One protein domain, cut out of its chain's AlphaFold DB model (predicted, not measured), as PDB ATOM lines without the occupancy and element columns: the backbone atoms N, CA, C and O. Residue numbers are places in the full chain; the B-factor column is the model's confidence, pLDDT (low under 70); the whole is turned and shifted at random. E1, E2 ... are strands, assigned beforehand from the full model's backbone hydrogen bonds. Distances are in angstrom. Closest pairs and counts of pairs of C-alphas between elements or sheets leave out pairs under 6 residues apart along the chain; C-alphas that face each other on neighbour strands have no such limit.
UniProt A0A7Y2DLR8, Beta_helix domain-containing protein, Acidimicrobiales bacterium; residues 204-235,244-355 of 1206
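What this domain is: This is residues 204 to 235 and 244 to 355 of the 1206 residues of the protein "Beta_helix domain-containing protein" of Acidimicrobiales bacterium (UniProt A0A7Y2DLR8). With little regular structure, the chain winds in stacked turns, a three-walled solenoid of sheets E1-E2-E4-E7, mixed, E3-E6-E9 and E5-E8-E10, both parallel; the loop of residues 257 to 264 sticks out. The 144 printed residues include ten named strands, E1 to E10 in order, with 45 residues: all strand. It is compact, radius of gyration of the C-alphas 15.5 A, spans 45 by 44 by 31 A.

Where its parts are: Find C-alpha 210 at (-43.450, 1.732, 20.572); there E2, residues 210 to 217, begins and runs 21.4 A. Its sheet adds E1, 205 to 207, E4, 273 to 277, and E7, 300 to 303. Find E3, 230 to 232, E6, 295 to 298, E9, 321 to 325, E5, 288 to 290, E8, 307 to 311, and E10, 347 to 351, ending at (-30.650, 0.691, 49.827).

How they stand to each other: E1 and E2 are an antiparallel hairpin, N 207 and O 210 within hydrogen-bond range at 3.0 A. E6 runs on into E7 at 84 degrees.

The domain as a whole: Residues 236 to 243 are cut out; C-alphas 235 and 244 are 5.7 A apart. Links E2 to E3 and E9 to E10 are long. pLDDT is under 70 at residues 247 to 249 and 315.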
ATOM      1  N   ASN A 204     -34.186   6.467  18.818       90.94
ATOM      2  CA  ASN A 204     -33.173   5.588  18.226       90.94
ATOM      3  C   ASN A 204     -33.446   4.089  18.472       90.94
ATOM      4  O   ASN A 204     -32.752   3.250  17.896       90.94
ATOM      5  N   ALA A 205     -34.466   3.753  19.268       93.00
ATOM      6  CA  ALA A 205     -34.916   2.391  19.536       93.00
ATOM      7  C   ALA A 205     -36.440   2.250  19.348       93.00
ATOM      8  O   ALA A 205     -37.190   3.226  19.428       93.00
ATOM      9  N   SER A 206     -36.899   1.035  19.026       92.81
ATOM     10  CA  SER A 206     -38.317   0.730  18.780       92.81
ATOM     11  C   SER A 206     -38.625  -0.766  18.897       92.81
ATOM     12  O   SER A 206     -37.753  -1.611  18.687       92.81
ATOM     13  N   GLY A 207     -39.881  -1.097  19.203       90.81
ATOM     14  CA  GLY A 207     -40.381  -2.465  19.375       90.81
ATOM     15  C   GLY A 207     -41.844  -2.466  19.828       90.81
ATOM     16  O   GLY A 207     -42.321  -1.469  20.346       90.81
ATOM     17  N   GLY A 208     -42.607  -3.531  19.570       85.62
ATOM     18  CA  GLY A 208     -44.011  -3.655  20.019       85.62
ATOM     19  C   GLY A 208     -45.037  -2.702  19.374       85.62
ATOM     20  O   GLY A 208     -46.236  -2.887  19.551       85.62
ATOM     21  N   GLY A 209     -44.588  -1.722  18.582       86.50
ATOM     22  CA  GLY A 209     -45.378  -0.561  18.140       86.50
ATOM     23  C   GLY A 209     -44.961   0.753  18.820       86.50
ATOM     24  O   GLY A 209     -45.461   1.813  18.455       86.50
ATOM     25  N   HIS A 210     -44.019   0.667  19.757       87.69
ATOM     26  CA  HIS A 210     -43.450   1.732  20.572       87.69
ATOM     27  C   HIS A 210     -42.113   2.223  19.997       87.69
ATOM     28  O   HIS A 210     -41.397   1.462  19.340       87.69
ATOM     29  N   ASN A 211     -41.767   3.484  20.262       91.31
ATOM     30  CA  ASN A 211     -40.456   4.069  19.967       91.31
ATOM     31  C   ASN A 211     -39.991   4.838  21.204       91.31
ATOM     32  O   ASN A 211     -40.811   5.500  21.833       91.31
ATOM     33  N   TRP A 212     -38.704   4.774  21.522       93.56
ATOM     34  CA  TRP A 212     -38.123   5.434  22.693       93.56
ATOM     35  C   TRP A 212     -36.691   5.890  22.400       93.56
ATOM     36  O   TRP A 212     -36.101   5.574  21.356       93.56
ATOM     37  N   TRP A 213     -36.127   6.654  23.326       94.19
ATOM     38  CA  TRP A 213     -34.729   7.052  23.306       94.19
ATOM     39  C   TRP A 213     -33.910   6.131  24.205       94.19
ATOM     40  O   TRP A 213     -34.272   5.866  25.345       94.19
ATOM     41  N   GLN A 214     -32.800   5.622  23.683       94.50
ATOM     42  CA  GLN A 214     -31.944   4.654  24.350       94.50
ATOM     43  C   GLN A 214     -30.511   5.181  24.465       94.50
ATOM     44  O   GLN A 214     -29.850   5.434  23.453       94.50
ATOM     45  N   LEU A 215     -30.025   5.281  25.700       94.31
ATOM     46  CA  LEU A 215     -28.636   5.557  26.060       94.31
ATOM     47  C   LEU A 215     -27.945   4.234  26.422       94.31
ATOM     48  O   LEU A 215     -28.371   3.541  27.346       94.31
ATOM     49  N   ILE A 216     -26.870   3.879  25.712       92.38
ATOM     50  CA  ILE A 216     -26.048   2.708  26.052       92.38
ATOM     51  C   ILE A 216     -24.922   3.158  26.985       92.38
ATOM     52  O   ILE A 216     -24.051   3.930  26.586       92.38
ATOM     53  N   VAL A 217     -24.937   2.663  28.219       92.75
ATOM     54  CA  VAL A 217     -23.934   2.948  29.251       92.75
ATOM     55  C   VAL A 217     -22.931   1.798  29.280       92.75
ATOM     56  O   VAL A 217     -23.317   0.670  29.546       92.75
ATOM     57  N   SER A 218     -21.652   2.051  29.004       88.81
ATOM     58  CA  SER A 218     -20.573   1.039  29.015       88.81
ATOM     59  C   SER A 218     -19.466   1.335  30.037       88.81
ATOM     60  O   SER A 218     -18.502   0.578  30.166       88.81
ATOM     61  N   SER A 219     -19.608   2.423  30.795       87.50
ATOM     62  CA  SER A 219     -18.933   2.622  32.077       87.50
ATOM     63  C   SER A 219     -19.841   3.429  33.000       87.50
ATOM     64  O   SER A 219     -20.546   4.325  32.528       87.50
ATOM     65  N   GLY A 220     -19.840   3.111  34.295       87.12
ATOM     66  CA  GLY A 220     -20.818   3.613  35.263       87.12
ATOM     67  C   GLY A 220     -20.985   5.134  35.245       87.12
ATOM     68  O   GLY A 220     -20.027   5.888  35.039       87.12
ATOM     69  N   LEU A 221     -22.219   5.606  35.441       91.31
ATOM     70  CA  LEU A 221     -22.476   7.033  35.638       91.31
ATOM     71  C   LEU A 221     -21.844   7.503  36.966       91.31
ATOM     72  O   LEU A 221     -21.667   6.700  37.885       91.31
ATOM     73  N   PRO A 222     -21.470   8.790  37.098       91.38
ATOM     74  CA  PRO A 222     -21.021   9.327  38.377       91.38
ATOM     75  C   PRO A 222     -22.124   9.167  39.428       91.38
ATOM     76  O   PRO A 222     -23.304   9.288  39.109       91.38
ATOM     77  N   ALA A 223     -21.751   8.938  40.686       94.38
ATOM     78  CA  ALA A 223     -22.729   8.958  41.768       94.38
ATOM     79  C   ALA A 223     -23.324  10.369  41.930       94.38
ATOM     80  O   ALA A 223     -22.597  11.355  41.806       94.38
ATOM     81  N   ILE A 224     -24.617  10.463  42.233       96.62
ATOM     82  CA  ILE A 224     -25.312  11.729  42.509       96.62
ATOM     83  C   ILE A 224     -24.932  12.176  43.925       96.62
ATOM     84  O   ILE A 224     -25.208  11.455  44.882       96.62
ATOM     85  N   THR A 225     -24.287  13.334  44.077       95.31
ATOM     86  CA  THR A 225     -23.750  13.829  45.360       95.31
ATOM     87  C   THR A 225     -24.336  15.159  45.835       95.31
ATOM     88  O   THR A 225     -24.124  15.486  47.001       95.31
ATOM     89  N   ASP A 226     -25.064  15.913  44.999       95.19
ATOM     90  CA  ASP A 226     -25.759  17.133  45.452       95.19
ATOM     91  C   ASP A 226     -27.232  16.907  45.820       95.19
ATOM     92  O   ASP A 226     -27.937  16.071  45.245       95.19
ATOM     93  N   ALA A 227     -27.679  17.664  46.822       94.56
ATOM     94  CA  ALA A 227     -28.988  17.534  47.442       94.56
ATOM     95  C   ALA A 227     -30.135  17.939  46.504       94.56
ATOM     96  O   ALA A 227     -30.046  18.935  45.793       94.56
ATOM     97  N   ALA A 228     -31.257  17.216  46.568       95.81
ATOM     98  CA  ALA A 228     -32.435  17.481  45.733       95.81
ATOM     99  C   ALA A 228     -32.156  17.462  44.212       95.81
ATOM    100  O   ALA A 228     -32.808  18.164  43.436       95.81
ATOM    101  N   THR A 229     -31.201  16.631  43.777       97.50
ATOM    102  CA  THR A 229     -31.016  16.302  42.358       97.50
ATOM    103  C   THR A 229     -32.148  15.387  41.884       97.50
ATOM    104  O   THR A 229     -32.398  14.351  42.498       97.50
ATOM    105  N   THR A 230     -32.818  15.750  40.790       98.38
ATOM    106  CA  THR A 230     -33.931  14.985  40.201       98.38
ATOM    107  C   THR A 230     -33.580  14.519  38.791       98.38
ATOM    108  O   THR A 230     -33.133  15.322  37.974       98.38
ATOM    109  N   ILE A 231     -33.787  13.234  38.510       98.12
ATOM    110  CA  ILE A 231     -33.684  12.610  37.187       98.12
ATOM    111  C   ILE A 231     -35.116  12.383  36.673       98.12
ATOM    112  O   ILE A 231     -35.738  11.406  37.072       98.12
ATOM    113  N   ASP A 232     -35.611  13.285  35.819       95.94
ATOM    114  CA  ASP A 232     -36.904  13.205  35.109       95.94
ATOM    115  C   ASP A 232     -36.697  12.626  33.696       95.94
ATOM    116  O   ASP A 232     -35.994  13.226  32.875       95.94
ATOM    117  N   GLY A 233     -37.270  11.451  33.421       95.31
ATOM    118  CA  GLY A 233     -37.167  10.774  32.127       95.31
ATOM    119  C   GLY A 233     -38.111  11.271  31.019       95.31
ATOM    120  O   GLY A 233     -37.901  10.864  29.872       95.31
ATOM    121  N   ASP A 234     -39.080  12.157  31.302       93.25
ATOM    122  CA  ASP A 234     -39.980  12.745  30.292       93.25
ATOM    123  C   ASP A 234     -39.178  13.502  29.216       93.25
ATOM    124  O   ASP A 234     -38.555  14.542  29.478       93.25
ATOM    125  N   ALA A 235     -39.284  13.075  27.959       93.19
ATOM    126  CA  ALA A 235     -38.736  13.814  26.838       93.19
ATOM    127  C   ALA A 235     -39.589  15.052  26.534       93.19
ATOM    128  O   ALA A 235     -40.818  15.023  26.460       93.19
ATOM    129  N   GLY A 244     -44.046  18.117  26.549       80.19
ATOM    130  CA  GLY A 244     -43.661  16.701  26.522       80.19
ATOM    131  C   GLY A 244     -43.834  16.039  25.146       80.19
ATOM    132  O   GLY A 244     -44.554  16.554  24.279       80.19
ATOM    133  N   VAL A 245     -43.171  14.898  24.950       82.12
ATOM    134  CA  VAL A 245     -43.228  14.071  23.735       82.12
ATOM    135  C   VAL A 245     -43.572  12.636  24.088       82.12
ATOM    136  O   VAL A 245     -42.796  11.739  23.786       82.12
ATOM    137  N   ASP A 246     -44.787  12.434  24.591       78.75
ATOM    138  CA  ASP A 246     -45.404  11.109  24.685       78.75
ATOM    139  C   ASP A 246     -45.360  10.420  23.305       78.75
ATOM    140  O   ASP A 246     -46.102  10.816  22.388       78.75
ATOM    141  N   PRO A 247     -44.491   9.407  23.106       67.00
ATOM    142  CA  PRO A 247     -44.453   8.655  21.867       67.00
ATOM    143  C   PRO A 247     -45.470   7.501  21.908       67.00
ATOM    144  O   PRO A 247     -45.752   6.899  20.866       67.00
ATOM    145  N   THR A 248     -45.974   7.150  23.100       64.69
ATOM    146  CA  THR A 248     -46.569   5.860  23.458       64.69
ATOM    147  C   THR A 248     -47.431   5.917  24.732       64.69
ATOM    148  O   THR A 248     -47.049   5.360  25.760       64.69
ATOM    149  N   ALA A 249     -48.633   6.496  24.627       62.91
ATOM    150  CA  ALA A 249     -49.652   6.623  25.683       62.91
ATOM    151  C   ALA A 249     -50.210   5.274  26.212       62.91
ATOM    152  O   ALA A 249     -51.394   4.954  26.033       62.91
ATOM    153  N   THR A 250     -49.354   4.433  26.788       82.44
ATOM    154  CA  THR A 250     -49.638   3.047  27.168       82.44
ATOM    155  C   THR A 250     -48.780   2.599  28.342       82.44
ATOM    156  O   THR A 250     -47.561   2.761  28.318       82.44
ATOM    157  N   SER A 251     -49.418   1.911  29.285       89.69
ATOM    158  CA  SER A 251     -48.797   1.338  30.475       89.69
ATOM    159  C   SER A 251     -47.871   0.153  30.173       89.69
ATOM    160  O   SER A 251     -48.290  -0.755  29.451       89.69
ATOM    161  N   ILE A 252     -46.679   0.099  30.787       91.88
ATOM    162  CA  ILE A 252     -45.731  -1.035  30.677       91.88
ATOM    163  C   ILE A 252     -46.336  -2.350  31.204       91.88
ATOM    164  O   ILE A 252     -46.064  -3.421  30.668       91.88
ATOM    165  N   LEU A 253     -47.208  -2.255  32.214       93.44
ATOM    166  CA  LEU A 253     -48.096  -3.310  32.702       93.44
ATOM    167  C   LEU A 253     -49.464  -2.699  33.068       93.44
ATOM    168  O   LEU A 253     -49.520  -1.536  33.472       93.44
ATOM    169  N   PRO A 254     -50.577  -3.448  32.951       93.25
ATOM    170  CA  PRO A 254     -51.895  -2.966  33.363       93.25
ATOM    171  C   PRO A 254     -51.980  -2.753  34.885       93.25
ATOM    172  O   PRO A 254     -51.316  -3.446  35.651       93.25
ATOM    173  N   ASP A 255     -52.851  -1.840  35.324       94.12
ATOM    174  CA  ASP A 255     -53.137  -1.599  36.750       94.12
ATOM    175  C   ASP A 255     -53.549  -2.895  37.477       94.12
ATOM    176  O   ASP A 255     -54.324  -3.701  36.948       94.12
ATOM    177  N   ALA A 256     -53.033  -3.090  38.691       93.50
ATOM    178  CA  ALA A 256     -53.173  -4.319  39.462       93.50
ATOM    179  C   ALA A 256     -53.925  -4.079  40.776       93.50
ATOM    180  O   ALA A 256     -53.687  -3.098  41.477       93.50
ATOM    181  N   ALA A 257     -54.811  -5.010  41.136       92.62
ATOM    182  CA  ALA A 257     -55.521  -4.988  42.412       92.62
ATOM    183  C   ALA A 257     -54.681  -5.643  43.519       92.62
ATOM    184  O   ALA A 257     -54.150  -6.745  43.353       92.62
ATOM    185  N   THR A 258     -54.584  -4.962  44.657       94.56
ATOM    186  CA  THR A 258     -53.662  -5.288  45.749       94.56
ATOM    187  C   THR A 258     -54.419  -5.583  47.043       94.56
ATOM    188  O   THR A 258     -55.363  -4.873  47.405       94.56
ATOM    189  N   GLY A 259     -54.032  -6.677  47.704       87.31
ATOM    190  CA  GLY A 259     -54.554  -7.065  49.012       87.31
ATOM    191  C   GLY A 259     -55.990  -7.590  49.014       87.31
ATOM    192  O   GLY A 259     -56.651  -7.731  47.984       87.31
ATOM    193  N   ALA A 260     -56.491  -7.853  50.218       76.44
ATOM    194  CA  ALA A 260     -57.884  -8.190  50.492       76.44
ATOM    195  C   ALA A 260     -58.832  -7.023  50.157       76.44
ATOM    196  O   ALA A 260     -59.968  -7.252  49.737       76.44
ATOM    197  N   SER A 261     -58.350  -5.781  50.283       84.19
ATOM    198  CA  SER A 261     -59.081  -4.557  49.929       84.19
ATOM    199  C   SER A 261     -59.187  -4.305  48.415       84.19
ATOM    200  O   SER A 261     -59.960  -3.439  48.004       84.19
ATOM    201  N   ALA A 262     -58.436  -5.045  47.587       89.50
ATOM    202  CA  ALA A 262     -58.393  -4.928  46.125       89.50
ATOM    203  C   ALA A 262     -58.109  -3.496  45.612       89.50
ATOM    204  O   ALA A 262     -58.758  -3.012  44.680       89.50
ATOM    205  N   LEU A 263     -57.138  -2.808  46.223       90.56
ATOM    206  CA  LEU A 263     -56.776  -1.422  45.899       90.56
ATOM    207  C   LEU A 263     -55.841  -1.351  44.675       90.56
ATOM    208  O   LEU A 263     -55.007  -2.238  44.514       90.56
ATOM    209  N   PRO A 264     -55.934  -0.327  43.810       93.94
ATOM    210  CA  PRO A 264     -55.085  -0.227  42.622       93.94
ATOM    211  C   PRO A 264     -53.632   0.136  42.962       93.94
ATOM    212  O   PRO A 264     -53.386   0.961  43.849       93.94
ATOM    213  N   THR A 265     -52.673  -0.393  42.197       91.06
ATOM    214  CA  THR A 265     -51.298   0.136  42.159       91.06
ATOM    215  C   THR A 265     -51.246   1.508  41.487       91.06
ATOM    216  O   THR A 265     -50.458   2.367  41.875       91.06
ATOM    217  N   GLY A 266     -52.105   1.735  40.492       93.19
ATOM    218  CA  GLY A 266     -51.853   2.690  39.418       93.19
ATOM    219  C   GLY A 266     -51.013   2.051  38.307       93.19
ATOM    220  O   GLY A 266     -50.489   0.945  38.461       93.19
ATOM    221  N   THR A 267     -50.904   2.746  37.176       92.81
ATOM    222  CA  THR A 267     -50.062   2.357  36.038       92.81
ATOM    223  C   THR A 267     -48.733   3.101  36.050       92.81
ATOM    224  O   THR A 267     -48.649   4.233  36.520       92.81
ATOM    225  N   VAL A 268     -47.721   2.474  35.458       93.50
ATOM    226  CA  VAL A 268     -46.516   3.141  34.950       93.50
ATOM    227  C   VAL A 268     -46.632   3.147  33.431       93.50
ATOM    228  O   VAL A 268     -46.853   2.084  32.850       93.50
ATOM    229  N   ASP A 269     -46.538   4.310  32.793       91.44
ATOM    230  CA  ASP A 269     -46.490   4.409  31.329       91.44
ATOM    231  C   ASP A 269     -45.096   4.023  30.807       91.44
ATOM    232  O   ASP A 269     -44.132   3.997  31.568       91.44
ATOM    233  N   ILE A 270     -44.990   3.584  29.547       91.06
ATOM    234  CA  ILE A 270     -43.708   3.135  28.970       91.06
ATOM    235  C   ILE A 270     -42.726   4.317  28.963       91.06
ATOM    236  O   ILE A 270     -42.983   5.271  28.227       91.06
ATOM    237  N   PRO A 271     -41.609   4.267  29.718       92.81
ATOM    238  CA  PRO A 271     -40.733   5.423  29.842       92.81
ATOM    239  C   PRO A 271     -40.075   5.812  28.523       92.81
ATOM    240  O   PRO A 271     -39.613   4.964  27.753       92.81
ATOM    241  N   GLU A 272     -39.996   7.117  28.291       94.00
ATOM    242  CA  GLU A 272     -39.514   7.692  27.036       94.00
ATOM    243  C   GLU A 272     -37.985   7.552  26.896       94.00
ATOM    244  O   GLU A 272     -37.459   7.455  25.780       94.00
ATOM    245  N   LEU A 273     -37.280   7.464  28.031       95.50
ATOM    246  CA  LEU A 273     -35.838   7.259  28.147       95.50
ATOM    247  C   LEU A 273     -35.495   5.886  28.757       95.50
ATOM    248  O   LEU A 273     -35.829   5.588  29.903       95.50
ATOM    249  N   LEU A 274     -34.742   5.077  28.004       96.25
ATOM    250  CA  LEU A 274     -34.138   3.813  28.430       96.25
ATOM    251  C   LEU A 274     -32.618   3.955  28.590       96.25
ATOM    252  O   LEU A 274     -31.909   4.272  27.632       96.25
ATOM    253  N   LEU A 275     -32.092   3.617  29.764       97.12
ATOM    254  CA  LEU A 275     -30.661   3.392  29.974       97.12
ATOM    255  C   LEU A 275     -30.380   1.886  29.926       97.12
ATOM    256  O   LEU A 275     -30.960   1.119  30.692       97.12
ATOM    257  N   TRP A 276     -29.465   1.465  29.050       95.81
ATOM    258  CA  TRP A 276     -29.028   0.072  28.923       95.81
ATOM    259  C   TRP A 276     -27.536  -0.050  29.255       95.81
ATOM    260  O   TRP A 276     -26.681   0.415  28.504       95.81
ATOM    261  N   GLY A 277     -27.226  -0.714  30.368       95.00
ATOM    262  CA  GLY A 277     -25.875  -1.092  30.767       95.00
ATOM    263  C   GLY A 277     -25.268  -2.221  29.920       95.00
ATOM    264  O   GLY A 277     -25.719  -3.364  29.975       95.00
ATOM    265  N   ASP A 278     -24.190  -1.933  29.192       91.62
ATOM    266  CA  ASP A 278     -23.287  -2.924  28.601       91.62
ATOM    267  C   ASP A 278     -22.222  -3.356  29.628       91.62
ATOM    268  O   ASP A 278     -21.141  -2.776  29.748       91.62
ATOM    269  N   ARG A 279     -22.525  -4.416  30.382       87.44
ATOM    270  CA  ARG A 279     -21.628  -4.996  31.401       87.44
ATOM    271  C   ARG A 279     -20.426  -5.773  30.838       87.44
ATOM    272  O   ARG A 279     -19.749  -6.455  31.610       87.44
ATOM    273  N   THR A 280     -20.121  -5.706  29.535       85.50
ATOM    274  CA  THR A 280     -18.922  -6.373  28.979       85.50
ATOM    275  C   THR A 280     -17.610  -5.709  29.405       85.50
ATOM    276  O   THR A 280     -16.598  -6.400  29.548       85.50
ATOM    277  N   THR A 281     -17.623  -4.395  29.634       78.31
ATOM    278  CA  THR A 281     -16.473  -3.580  30.064       78.31
ATOM    279  C   THR A 281     -16.427  -3.373  31.574       78.31
ATOM    280  O   THR A 281     -15.358  -3.521  32.169       78.31
ATOM    281  N   GLU A 282     -17.569  -3.084  32.204       87.56
ATOM    282  CA  GLU A 282     -17.673  -2.822  33.644       87.56
ATOM    283  C   GLU A 282     -18.762  -3.706  34.291       87.56
ATOM    284  O   GLU A 282     -19.910  -3.292  34.438       87.56
ATOM    285  N   PRO A 283     -18.440  -4.954  34.696       88.12
ATOM    286  CA  PRO A 283     -19.443  -5.922  35.164       88.12
ATOM    287  C   PRO A 283     -20.163  -5.565  36.475       88.12
ATOM    288  O   PRO A 283     -21.091  -6.277  36.868       88.12
ATOM    289  N   THR A 284     -19.731  -4.506  37.159       89.44
ATOM    290  CA  THR A 284     -20.209  -4.066  38.479       89.44
ATOM    291  C   THR A 284     -20.772  -2.643  38.475       89.44
ATOM    292  O   THR A 284     -20.854  -2.044  39.538       89.44
ATOM    293  N   MET A 285     -21.101  -2.074  37.310       92.56
ATOM    294  CA  MET A 285     -21.736  -0.753  37.250       92.56
ATOM    295  C   MET A 285     -23.242  -0.830  37.523       92.56
ATOM    296  O   MET A 285     -23.934  -1.706  36.994       92.56
ATOM    297  N   ASP A 286     -23.734   0.131  38.296       94.06
ATOM    298  CA  ASP A 286     -25.157   0.367  38.547       94.06
ATOM    299  C   ASP A 286     -25.726   1.371  37.531       94.06
ATOM    300  O   ASP A 286     -24.965   2.062  36.846       94.06
ATOM    301  N   GLY A 287     -27.055   1.465  37.431       95.31
ATOM    302  CA  GLY A 287     -27.722   2.460  36.583       95.31
ATOM    303  C   GLY A 287     -27.581   3.867  37.158       95.31
ATOM    304  O   GLY A 287     -26.941   4.732  36.560       95.31
ATOM    305  N   PHE A 288     -28.114   4.063  38.365       97.00
ATOM    306  CA  PHE A 288     -27.863   5.246  39.188       97.00
ATOM    307  C   PHE A 288     -27.360   4.856  40.574       97.00
ATOM    308  O   PHE A 288     -27.736   3.824  41.127       97.00
ATOM    309  N   ASN A 289     -26.520   5.714  41.148       95.75
ATOM    310  CA  ASN A 289     -25.930   5.498  42.460       95.75
ATOM    311  C   ASN A 289     -26.059   6.793  43.286       95.75
ATOM    312  O   ASN A 289     -25.382   7.786  43.014       95.75
ATOM    313  N   VAL A 290     -26.998   6.826  44.233       97.56
ATOM    314  CA  VAL A 290     -27.405   8.037  44.967       97.56
ATOM    315  C   VAL A 290     -26.611   8.169  46.262       97.56
ATOM    316  O   VAL A 290     -26.736   7.338  47.155       97.56
ATOM    317  N   ARG A 291     -25.837   9.245  46.403       95.50
ATOM    318  CA  ARG A 291     -24.993   9.556  47.574       95.50
ATOM    319  C   ARG A 291     -25.303  10.946  48.152       95.50
ATOM    320  O   ARG A 291     -24.423  11.620  48.685       95.50
ATOM    321  N   ALA A 292     -26.558  11.375  48.004       94.81
ATOM    322  CA  ALA A 292     -27.066  12.703  48.333       94.81
ATOM    323  C   ALA A 292     -28.436  12.630  49.033       94.81
ATOM    324  O   ALA A 292     -29.175  11.671  48.802       94.81
ATOM    325  N   PRO A 293     -28.805  13.615  49.874       95.88
ATOM    326  CA  PRO A 293     -30.141  13.691  50.455       95.88
ATOM    327  C   PRO A 293     -31.196  14.155  49.438       95.88
ATOM    328  O   PRO A 293     -30.958  15.070  48.647       95.88
ATOM    329  N   ASN A 294     -32.401  13.599  49.558       96.06
ATOM    330  CA  ASN A 294     -33.620  14.000  48.851       96.06
ATOM    331  C   ASN A 294     -33.538  13.929  47.315       96.06
ATOM    332  O   ASN A 294     -34.173  14.739  46.647       96.06
ATOM    333  N   ALA A 295     -32.758  13.007  46.749       98.00
ATOM    334  CA  ALA A 295     -32.749  12.810  45.301       98.00
ATOM    335  C   ALA A 295     -34.067  12.179  44.811       98.00
ATOM    336  O   ALA A 295     -34.708  11.422  45.544       98.00
ATOM    337  N   THR A 296     -34.424  12.428  43.553       98.69
ATOM    338  CA  THR A 296     -35.564  11.785  42.881       98.69
ATOM    339  C   THR A 296     -35.100  11.136  41.582       98.69
ATOM    340  O   THR A 296     -34.276  11.701  40.862       98.69
ATOM    341  N   ILE A 297     -35.606   9.940  41.285       98.69
ATOM    342  CA  ILE A 297     -35.425   9.254  40.004       98.69
ATOM    343  C   ILE A 297     -36.811   8.825  39.529       98.69
ATOM    344  O   ILE A 297     -37.451   7.999  40.187       98.69
ATOM    345  N   GLU A 298     -37.268   9.413  38.426       97.88
ATOM    346  CA  GLU A 298     -38.638   9.283  37.937       97.88
ATOM    347  C   GLU A 298     -38.754   9.120  36.414       97.88
ATOM    348  O   GLU A 298     -37.850   9.471  35.654       97.88
ATOM    349  N   ASP A 299     -39.852   8.480  36.001       95.50
ATOM    350  CA  ASP A 299     -40.318   8.323  34.612       95.50
ATOM    351  C   ASP A 299     -39.254   7.791  33.623       95.50
ATOM    352  O   ASP A 299     -39.173   8.176  32.456       95.50
ATOM    353  N   ILE A 300     -38.422   6.855  34.100       96.62
ATOM    354  CA  ILE A 300     -37.233   6.328  33.410       96.62
ATOM    355  C   ILE A 300     -37.187   4.790  33.393       96.62
ATOM    356  O   ILE A 300     -37.596   4.121  34.347       96.62
ATOM    357  N   ALA A 301     -36.658   4.201  32.318       97.44
ATOM    358  CA  ALA A 301     -36.446   2.757  32.204       97.44
ATOM    359  C   ALA A 301     -34.964   2.382  32.361       97.44
ATOM    360  O   ALA A 301     -34.094   3.006  31.751       97.44
ATOM    361  N   LEU A 302     -34.667   1.331  33.137       98.25
ATOM    362  CA  LEU A 302     -33.295   0.861  33.392       98.25
ATOM    363  C   LEU A 302     -33.134  -0.629  33.072       98.25
ATOM    364  O   LEU A 302     -33.898  -1.470  33.553       98.25
ATOM    365  N   LEU A 303     -32.085  -0.963  32.321       95.81
ATOM    366  CA  LEU A 303     -31.781  -2.315  31.858       95.81
ATOM    367  C   LEU A 303     -30.269  -2.596  31.901       95.81
ATOM    368  O   LEU A 303     -29.458  -1.693  31.749       95.81
ATOM    369  N   GLY A 304     -29.855  -3.851  32.074       95.25
ATOM    370  CA  GLY A 304     -28.468  -4.288  31.858       95.25
ATOM    371  C   GLY A 304     -27.459  -4.014  32.978       95.25
ATOM    372  O   GLY A 304     -26.323  -4.454  32.855       95.25
ATOM    373  N   PHE A 305     -27.831  -3.343  34.069       97.12
ATOM    374  CA  PHE A 305     -26.926  -2.976  35.173       97.12
ATOM    375  C   PHE A 305     -26.695  -4.088  36.220       97.12
ATOM    376  O   PHE A 305     -27.273  -5.179  36.145       97.12
ATOM    377  N   LEU A 306     -25.782  -3.847  37.173       95.69
ATOM    378  CA  LEU A 306     -25.687  -4.601  38.426       95.69
ATOM    379  C   LEU A 306     -26.946  -4.300  39.244       95.69
ATOM    380  O   LEU A 306     -27.904  -5.069  39.151       95.69
ATOM    381  N   ASP A 307     -26.979  -3.163  39.930       96.88
ATOM    382  CA  ASP A 307     -28.191  -2.641  40.546       96.88
ATOM    383  C   ASP A 307     -28.820  -1.613  39.592       96.88
ATOM    384  O   ASP A 307     -28.112  -0.840  38.945       96.88
ATOM    385  N   GLY A 308     -30.149  -1.605  39.453       97.56
ATOM    386  CA  GLY A 308     -30.824  -0.537  38.708       97.56
ATOM    387  C   GLY A 308     -30.557   0.811  39.376       97.56
ATOM    388  O   GLY A 308     -30.028   1.733  38.754       97.56
ATOM    389  N   ILE A 309     -30.857   0.887  40.674       98.44
ATOM    390  CA  ILE A 309     -30.587   2.051  41.522       98.44
ATOM    391  C   ILE A 309     -29.982   1.577  42.853       98.44
ATOM    392  O   ILE A 309     -30.657   0.878  43.610       98.44
ATOM    393  N   GLU A 310     -28.742   1.975  43.158       97.25
ATOM    394  CA  GLU A 310     -28.153   1.877  44.508       97.25
ATOM    395  C   GLU A 310     -28.357   3.206  45.260       97.25
ATOM    396  O   GLU A 310     -28.146   4.288  44.708       97.25
ATOM    397  N   VAL A 311     -28.757   3.135  46.531       97.06
ATOM    398  CA  VAL A 311     -28.966   4.290  47.413       97.06
ATOM    399  C   VAL A 311     -28.078   4.177  48.653       97.06
ATOM    400  O   VAL A 311     -28.190   3.241  49.453       97.06
ATOM    401  N   GLY A 312     -27.220   5.182  48.808       93.44
ATOM    402  CA  GLY A 312     -26.221   5.332  49.854       93.44
ATOM    403  C   GLY A 312     -25.002   4.431  49.702       93.44
ATOM    404  O   GLY A 312     -24.772   3.808  48.671       93.44
ATOM    405  N   VAL A 313     -24.198   4.381  50.760       86.69
ATOM    406  CA  VAL A 313     -23.057   3.461  50.900       86.69
ATOM    407  C   VAL A 313     -23.127   2.704  52.224       86.69
ATOM    408  O   VAL A 313     -23.859   3.115  53.125       86.69
ATOM    409  N   ASP A 314     -22.334   1.630  52.354       78.25
ATOM    410  CA  ASP A 314     -22.151   0.841  53.583       78.25
ATOM    411  C   ASP A 314     -22.209   1.703  54.858       78.25
ATOM    412  O   ASP A 314     -21.598   2.772  54.911       78.25
ATOM    413  N   GLY A 315     -22.914   1.200  55.884       62.00
ATOM    414  CA  GLY A 315     -23.617   1.912  56.975       62.00
ATOM    415  C   GLY A 315     -22.921   2.970  57.858       62.00
ATOM    416  O   GLY A 315     -23.414   3.266  58.945       62.00
ATOM    417  N   ALA A 316     -21.817   3.573  57.427       71.81
ATOM    418  CA  ALA A 316     -21.396   4.906  57.850       71.81
ATOM    419  C   ALA A 316     -22.228   6.035  57.197       71.81
ATOM    420  O   ALA A 316     -22.172   7.168  57.676       71.81
ATOM    421  N   ASP A 317     -22.992   5.757  56.131       85.06
ATOM    422  CA  ASP A 317     -23.884   6.746  55.515       85.06
ATOM    423  C   ASP A 317     -25.073   7.091  56.430       85.06
ATOM    424  O   ASP A 317     -25.764   6.229  56.989       85.06
ATOM    425  N   THR A 318     -25.293   8.394  56.588       86.19
ATOM    426  CA  THR A 318     -26.343   8.995  57.423       86.19
ATOM    427  C   THR A 318     -27.040  10.161  56.711       86.19
ATOM    428  O   THR A 318     -27.700  10.982  57.350       86.19
ATOM    429  N   THR A 319     -26.860  10.268  55.391       91.44
ATOM    430  CA  THR A 319     -27.205  11.445  54.577       91.44
ATOM    431  C   THR A 319     -27.984  11.101  53.316       91.44
ATOM    432  O   THR A 319     -28.915  11.827  52.986       91.44
ATOM    433  N   SER A 320     -27.657  10.006  52.630       95.50
ATOM    434  CA  SER A 320     -28.272   9.691  51.335       95.50
ATOM    435  C   SER A 320     -29.764   9.371  51.454       95.50
ATOM    436  O   SER A 320     -30.183   8.661  52.365       95.50
ATOM    437  N   SER A 321     -30.597   9.884  50.557       96.50
ATOM    438  CA  SER A 321     -32.006   9.488  50.469       96.50
ATOM    439  C   SER A 321     -32.542   9.686  49.062       96.50
ATOM    440  O   SER A 321     -32.154  10.630  48.374       96.50
ATOM    441  N   ALA A 322     -33.421   8.777  48.647       97.94
ATOM    442  CA  ALA A 322     -33.974   8.751  47.302       97.94
ATOM    443  C   ALA A 322     -35.479   8.468  47.315       97.94
ATOM    444  O   ALA A 322     -35.942   7.598  48.061       97.94
ATOM    445  N   THR A 323     -36.204   9.147  46.429       98.69
ATOM    446  CA  THR A 323     -37.506   8.701  45.927       98.69
ATOM    447  C   THR A 323     -37.306   8.090  44.546       98.69
ATOM    448  O   THR A 323     -36.758   8.734  43.656       98.69
ATOM    449  N   VAL A 324     -37.743   6.847  44.372       98.75
ATOM    450  CA  VAL A 324     -37.816   6.161  43.080       98.75
ATOM    451  C   VAL A 324     -39.296   6.008  42.745       98.75
ATOM    452  O   VAL A 324     -40.022   5.368  43.514       98.75
ATOM    453  N   THR A 325     -39.756   6.612  41.651       98.44
ATOM    454  CA  THR A 325     -41.173   6.581  41.251       98.44
ATOM    455  C   THR A 325     -41.353   6.437  39.747       98.44
ATOM    456  O   THR A 325     -40.467   6.796  38.985       98.44
ATOM    457  N   SER A 326     -42.480   5.875  39.306       96.25
ATOM    458  CA  SER A 326     -42.833   5.726  37.881       96.25
ATOM    459  C   SER A 326     -41.788   5.011  36.997       96.25
ATOM    460  O   SER A 326     -41.857   5.081  35.773       96.25
ATOM    461  N   ALA A 327     -40.805   4.310  37.570       97.75
ATOM    462  CA  ALA A 327     -39.704   3.729  36.808       97.75
ATOM    463  C   ALA A 327     -40.027   2.314  36.294       97.75
ATOM    464  O   ALA A 327     -40.696   1.526  36.974       97.75
ATOM    465  N   ALA A 328     -39.490   1.961  35.120       97.25
ATOM    466  CA  ALA A 328     -39.573   0.617  34.537       97.25
ATOM    467  C   ALA A 328     -38.217  -0.108  34.643       97.25
ATOM    468  O   ALA A 328     -37.314   0.077  33.823       97.25
ATOM    469  N   LEU A 329     -38.046  -0.931  35.676       98.50
ATOM    470  CA  LEU A 329     -36.764  -1.551  36.021       98.50
ATOM    471  C   LEU A 329     -36.713  -3.011  35.554       98.50
ATOM    472  O   LEU A 329     -37.444  -3.852  36.069       98.50
ATOM    473  N   GLY A 330     -35.820  -3.322  34.610       97.56
ATOM    474  CA  GLY A 330     -35.553  -4.688  34.139       97.56
ATOM    475  C   GLY A 330     -36.441  -5.202  32.997       97.56
ATOM    476  O   GLY A 330     -36.352  -6.377  32.657       97.56
ATOM    477  N   PHE A 331     -37.246  -4.343  32.367       96.06
ATOM    478  CA  PHE A 331     -38.102  -4.702  31.227       96.06
ATOM    479  C   PHE A 331     -37.430  -4.431  29.874       96.06
ATOM    480  O   PHE A 331     -36.763  -3.415  29.687       96.06
ATOM    481  N   ASP A 332     -37.691  -5.291  28.888       94.38
ATOM    482  CA  ASP A 332     -37.558  -4.937  27.473       94.38
ATOM    483  C   ASP A 332     -38.811  -4.155  27.034       94.38
ATOM    484  O   ASP A 332     -39.915  -4.703  26.997       94.38
ATOM    485  N   LEU A 333     -38.657  -2.866  26.707       92.50
ATOM    486  CA  LEU A 333     -39.783  -1.982  26.352       92.50
ATOM    487  C   LEU A 333     -40.477  -2.370  25.030       92.50
ATOM    488  O   LEU A 333     -41.632  -2.013  24.805       92.50
ATOM    489  N   GLY A 334     -39.797  -3.119  24.156       90.38
ATOM    490  CA  GLY A 334     -40.333  -3.558  22.866       90.38
ATOM    491  C   GLY A 334     -41.241  -4.786  22.951       90.38
ATOM    492  O   GLY A 334     -42.043  -5.025  22.047       90.38
ATOM    493  N   THR A 335     -41.121  -5.566  24.020       92.88
ATOM    494  CA  THR A 335     -41.922  -6.764  24.305       92.88
ATOM    495  C   THR A 335     -42.753  -6.636  25.578       92.88
ATOM    496  O   THR A 335     -43.625  -7.476  25.800       92.88
ATOM    497  N   GLN A 336     -42.505  -5.595  26.385       92.12
ATOM    498  CA  GLN A 336     -43.075  -5.384  27.721       92.12
ATOM    499  C   GLN A 336     -42.792  -6.588  28.646       92.12
ATOM    500  O   GLN A 336     -43.623  -6.996  29.456       92.12
ATOM    501  N   GLY A 337     -41.617  -7.207  28.473       93.19
ATOM    502  CA  GLY A 337     -41.319  -8.546  28.979       93.19
ATOM    503  C   GLY A 337     -39.840  -8.801  29.274       93.19
ATOM    504  O   GLY A 337     -39.045  -7.872  29.418       93.19
ATOM    505  N   ASP A 338     -39.492 -10.088  29.386       95.62
ATOM    506  CA  ASP A 338     -38.160 -10.567  29.769       95.62
ATOM    507  C   ASP A 338     -37.077 -10.144  28.757       95.62
ATOM    508  O   ASP A 338     -37.067 -10.646  27.628       95.62
ATOM    509  N   PRO A 339     -36.107  -9.297  29.151       94.88
ATOM    510  CA  PRO A 339     -35.025  -8.854  28.274       94.88
ATOM    511  C   PRO A 339     -33.935  -9.925  28.075       94.88
ATOM    512  O   PRO A 339     -32.977  -9.716  27.323       94.88
ATOM    513  N   GLY A 340     -34.052 -11.067  28.763       94.75
ATOM    514  CA  GLY A 340     -33.136 -12.197  28.711       94.75
ATOM    515  C   GLY A 340     -31.914 -12.047  29.622       94.75
ATOM    516  O   GLY A 340     -31.409 -10.953  29.864       94.75
ATOM    517  N   THR A 341     -31.392 -13.181  30.099       90.81
ATOM    518  CA  THR A 341     -30.325 -13.316  31.116       90.81
ATOM    519  C   THR A 341     -29.119 -12.374  30.995       90.81
ATOM    520  O   THR A 341     -28.543 -12.005  32.014       90.81
ATOM    521  N   ASN A 342     -28.706 -11.947  29.801       89.38
ATOM    522  CA  ASN A 342     -27.575 -11.015  29.675       89.38
ATOM    523  C   ASN A 342     -27.941  -9.562  30.032       89.38
ATOM    524  O   ASN A 342     -27.068  -8.819  30.467       89.38
ATOM    525  N   ASN A 343     -29.211  -9.184  29.869       92.88
ATOM    526  CA  ASN A 343     -29.714  -7.815  29.991       92.88
ATOM    527  C   ASN A 343     -30.523  -7.583  31.279       92.88
ATOM    528  O   ASN A 343     -30.750  -6.440  31.659       92.88
ATOM    529  N   ARG A 344     -30.972  -8.639  31.965       95.19
ATOM    530  CA  ARG A 344     -31.650  -8.519  33.268       95.19
ATOM    531  C   ARG A 344     -30.762  -7.812  34.298       95.19
ATOM    532  O   ARG A 344     -29.576  -8.139  34.415       95.19
ATOM    533  N   LEU A 345     -31.358  -6.911  35.082       97.50
ATOM    534  CA  LEU A 345     -30.721  -6.320  36.264       97.50
ATOM    535  C   LEU A 345     -30.363  -7.422  37.273       97.50
ATOM    536  O   LEU A 345     -31.070  -8.427  37.379       97.50
ATOM    537  N   THR A 346     -29.290  -7.234  38.045       96.19
ATOM    538  CA  THR A 346     -28.995  -8.152  39.162       96.19
ATOM    539  C   THR A 346     -29.988  -7.916  40.288       96.19
ATOM    540  O   THR A 346     -30.639  -8.867  40.708       96.19
ATOM    541  N   ARG A 347     -30.173  -6.654  40.695       97.38
ATOM    542  CA  ARG A 347     -31.196  -6.204  41.655       97.38
ATOM    543  C   ARG A 347     -31.908  -4.960  41.112       97.38
ATOM    544  O   ARG A 347     -31.307  -4.194  40.358       97.38
ATOM    545  N   GLY A 348     -33.180  -4.764  41.458       98.31
ATOM    546  CA  GLY A 348     -33.976  -3.630  40.964       98.31
ATOM    547  C   GLY A 348     -33.593  -2.315  41.650       98.31
ATOM    548  O   GLY A 348     -32.874  -1.496  41.077       98.31
ATOM    549  N   VAL A 349     -34.040  -2.143  42.895       98.56
ATOM    550  CA  VAL A 349     -33.644  -1.030  43.781       98.56
ATOM    551  C   VAL A 349     -32.929  -1.584  45.011       98.56
ATOM    552  O   VAL A 349     -33.372  -2.575  45.593       98.56
ATOM    553  N   ARG A 350     -31.841  -0.939  45.436       97.00
ATOM    554  CA  ARG A 350     -31.038  -1.349  46.588       97.00
ATOM    555  C   ARG A 350     -30.722  -0.172  47.508       97.00
ATOM    556  O   ARG A 350     -30.279   0.869  47.042       97.00
ATOM    557  N   PHE A 351     -30.894  -0.345  48.816       95.50
ATOM    558  CA  PHE A 351     -30.650   0.691  49.827       95.50
ATOM    559  C   PHE A 351     -29.679   0.195  50.898       95.50
ATOM    560  O   PHE A 351     -30.020  -0.663  51.715       95.50
ATOM    561  N   VAL A 352     -28.459   0.735  50.867       93.12
ATOM    562  CA  VAL A 352     -27.286   0.233  51.609       93.12
ATOM    563  C   VAL A 352     -26.960   1.106  52.830       93.12
ATOM    564  O   VAL A 352     -26.493   0.611  53.855       93.12
ATOM    565  N   GLY A 353     -27.286   2.400  52.767       87.12
ATOM    566  CA  GLY A 353     -27.162   3.338  53.884       87.12
ATOM    567  C   GLY A 353     -27.819   4.686  53.583       87.12
ATOM    568  O   GLY A 353     -28.330   4.891  52.488       87.12
ATOM    569  N   GLY A 354     -27.821   5.613  54.549       89.06
ATOM    570  CA  GLY A 354     -28.392   6.953  54.358       89.06
ATOM    571  C   GLY A 354     -29.385   7.390  55.436       89.06
ATOM    572  O   GLY A 354     -29.163   7.152  56.621       89.06
ATOM    573  N   GLN A 355     -30.460   8.068  55.031       92.00
ATOM    574  CA  GLN A 355     -31.551   8.553  55.885       92.00
ATOM    575  C   GLN A 355     -32.867   7.824  55.622       92.00
ATOM    576  O   GLN A 355     -33.475   7.351  56.579       92.00
TER     577      GLN A 355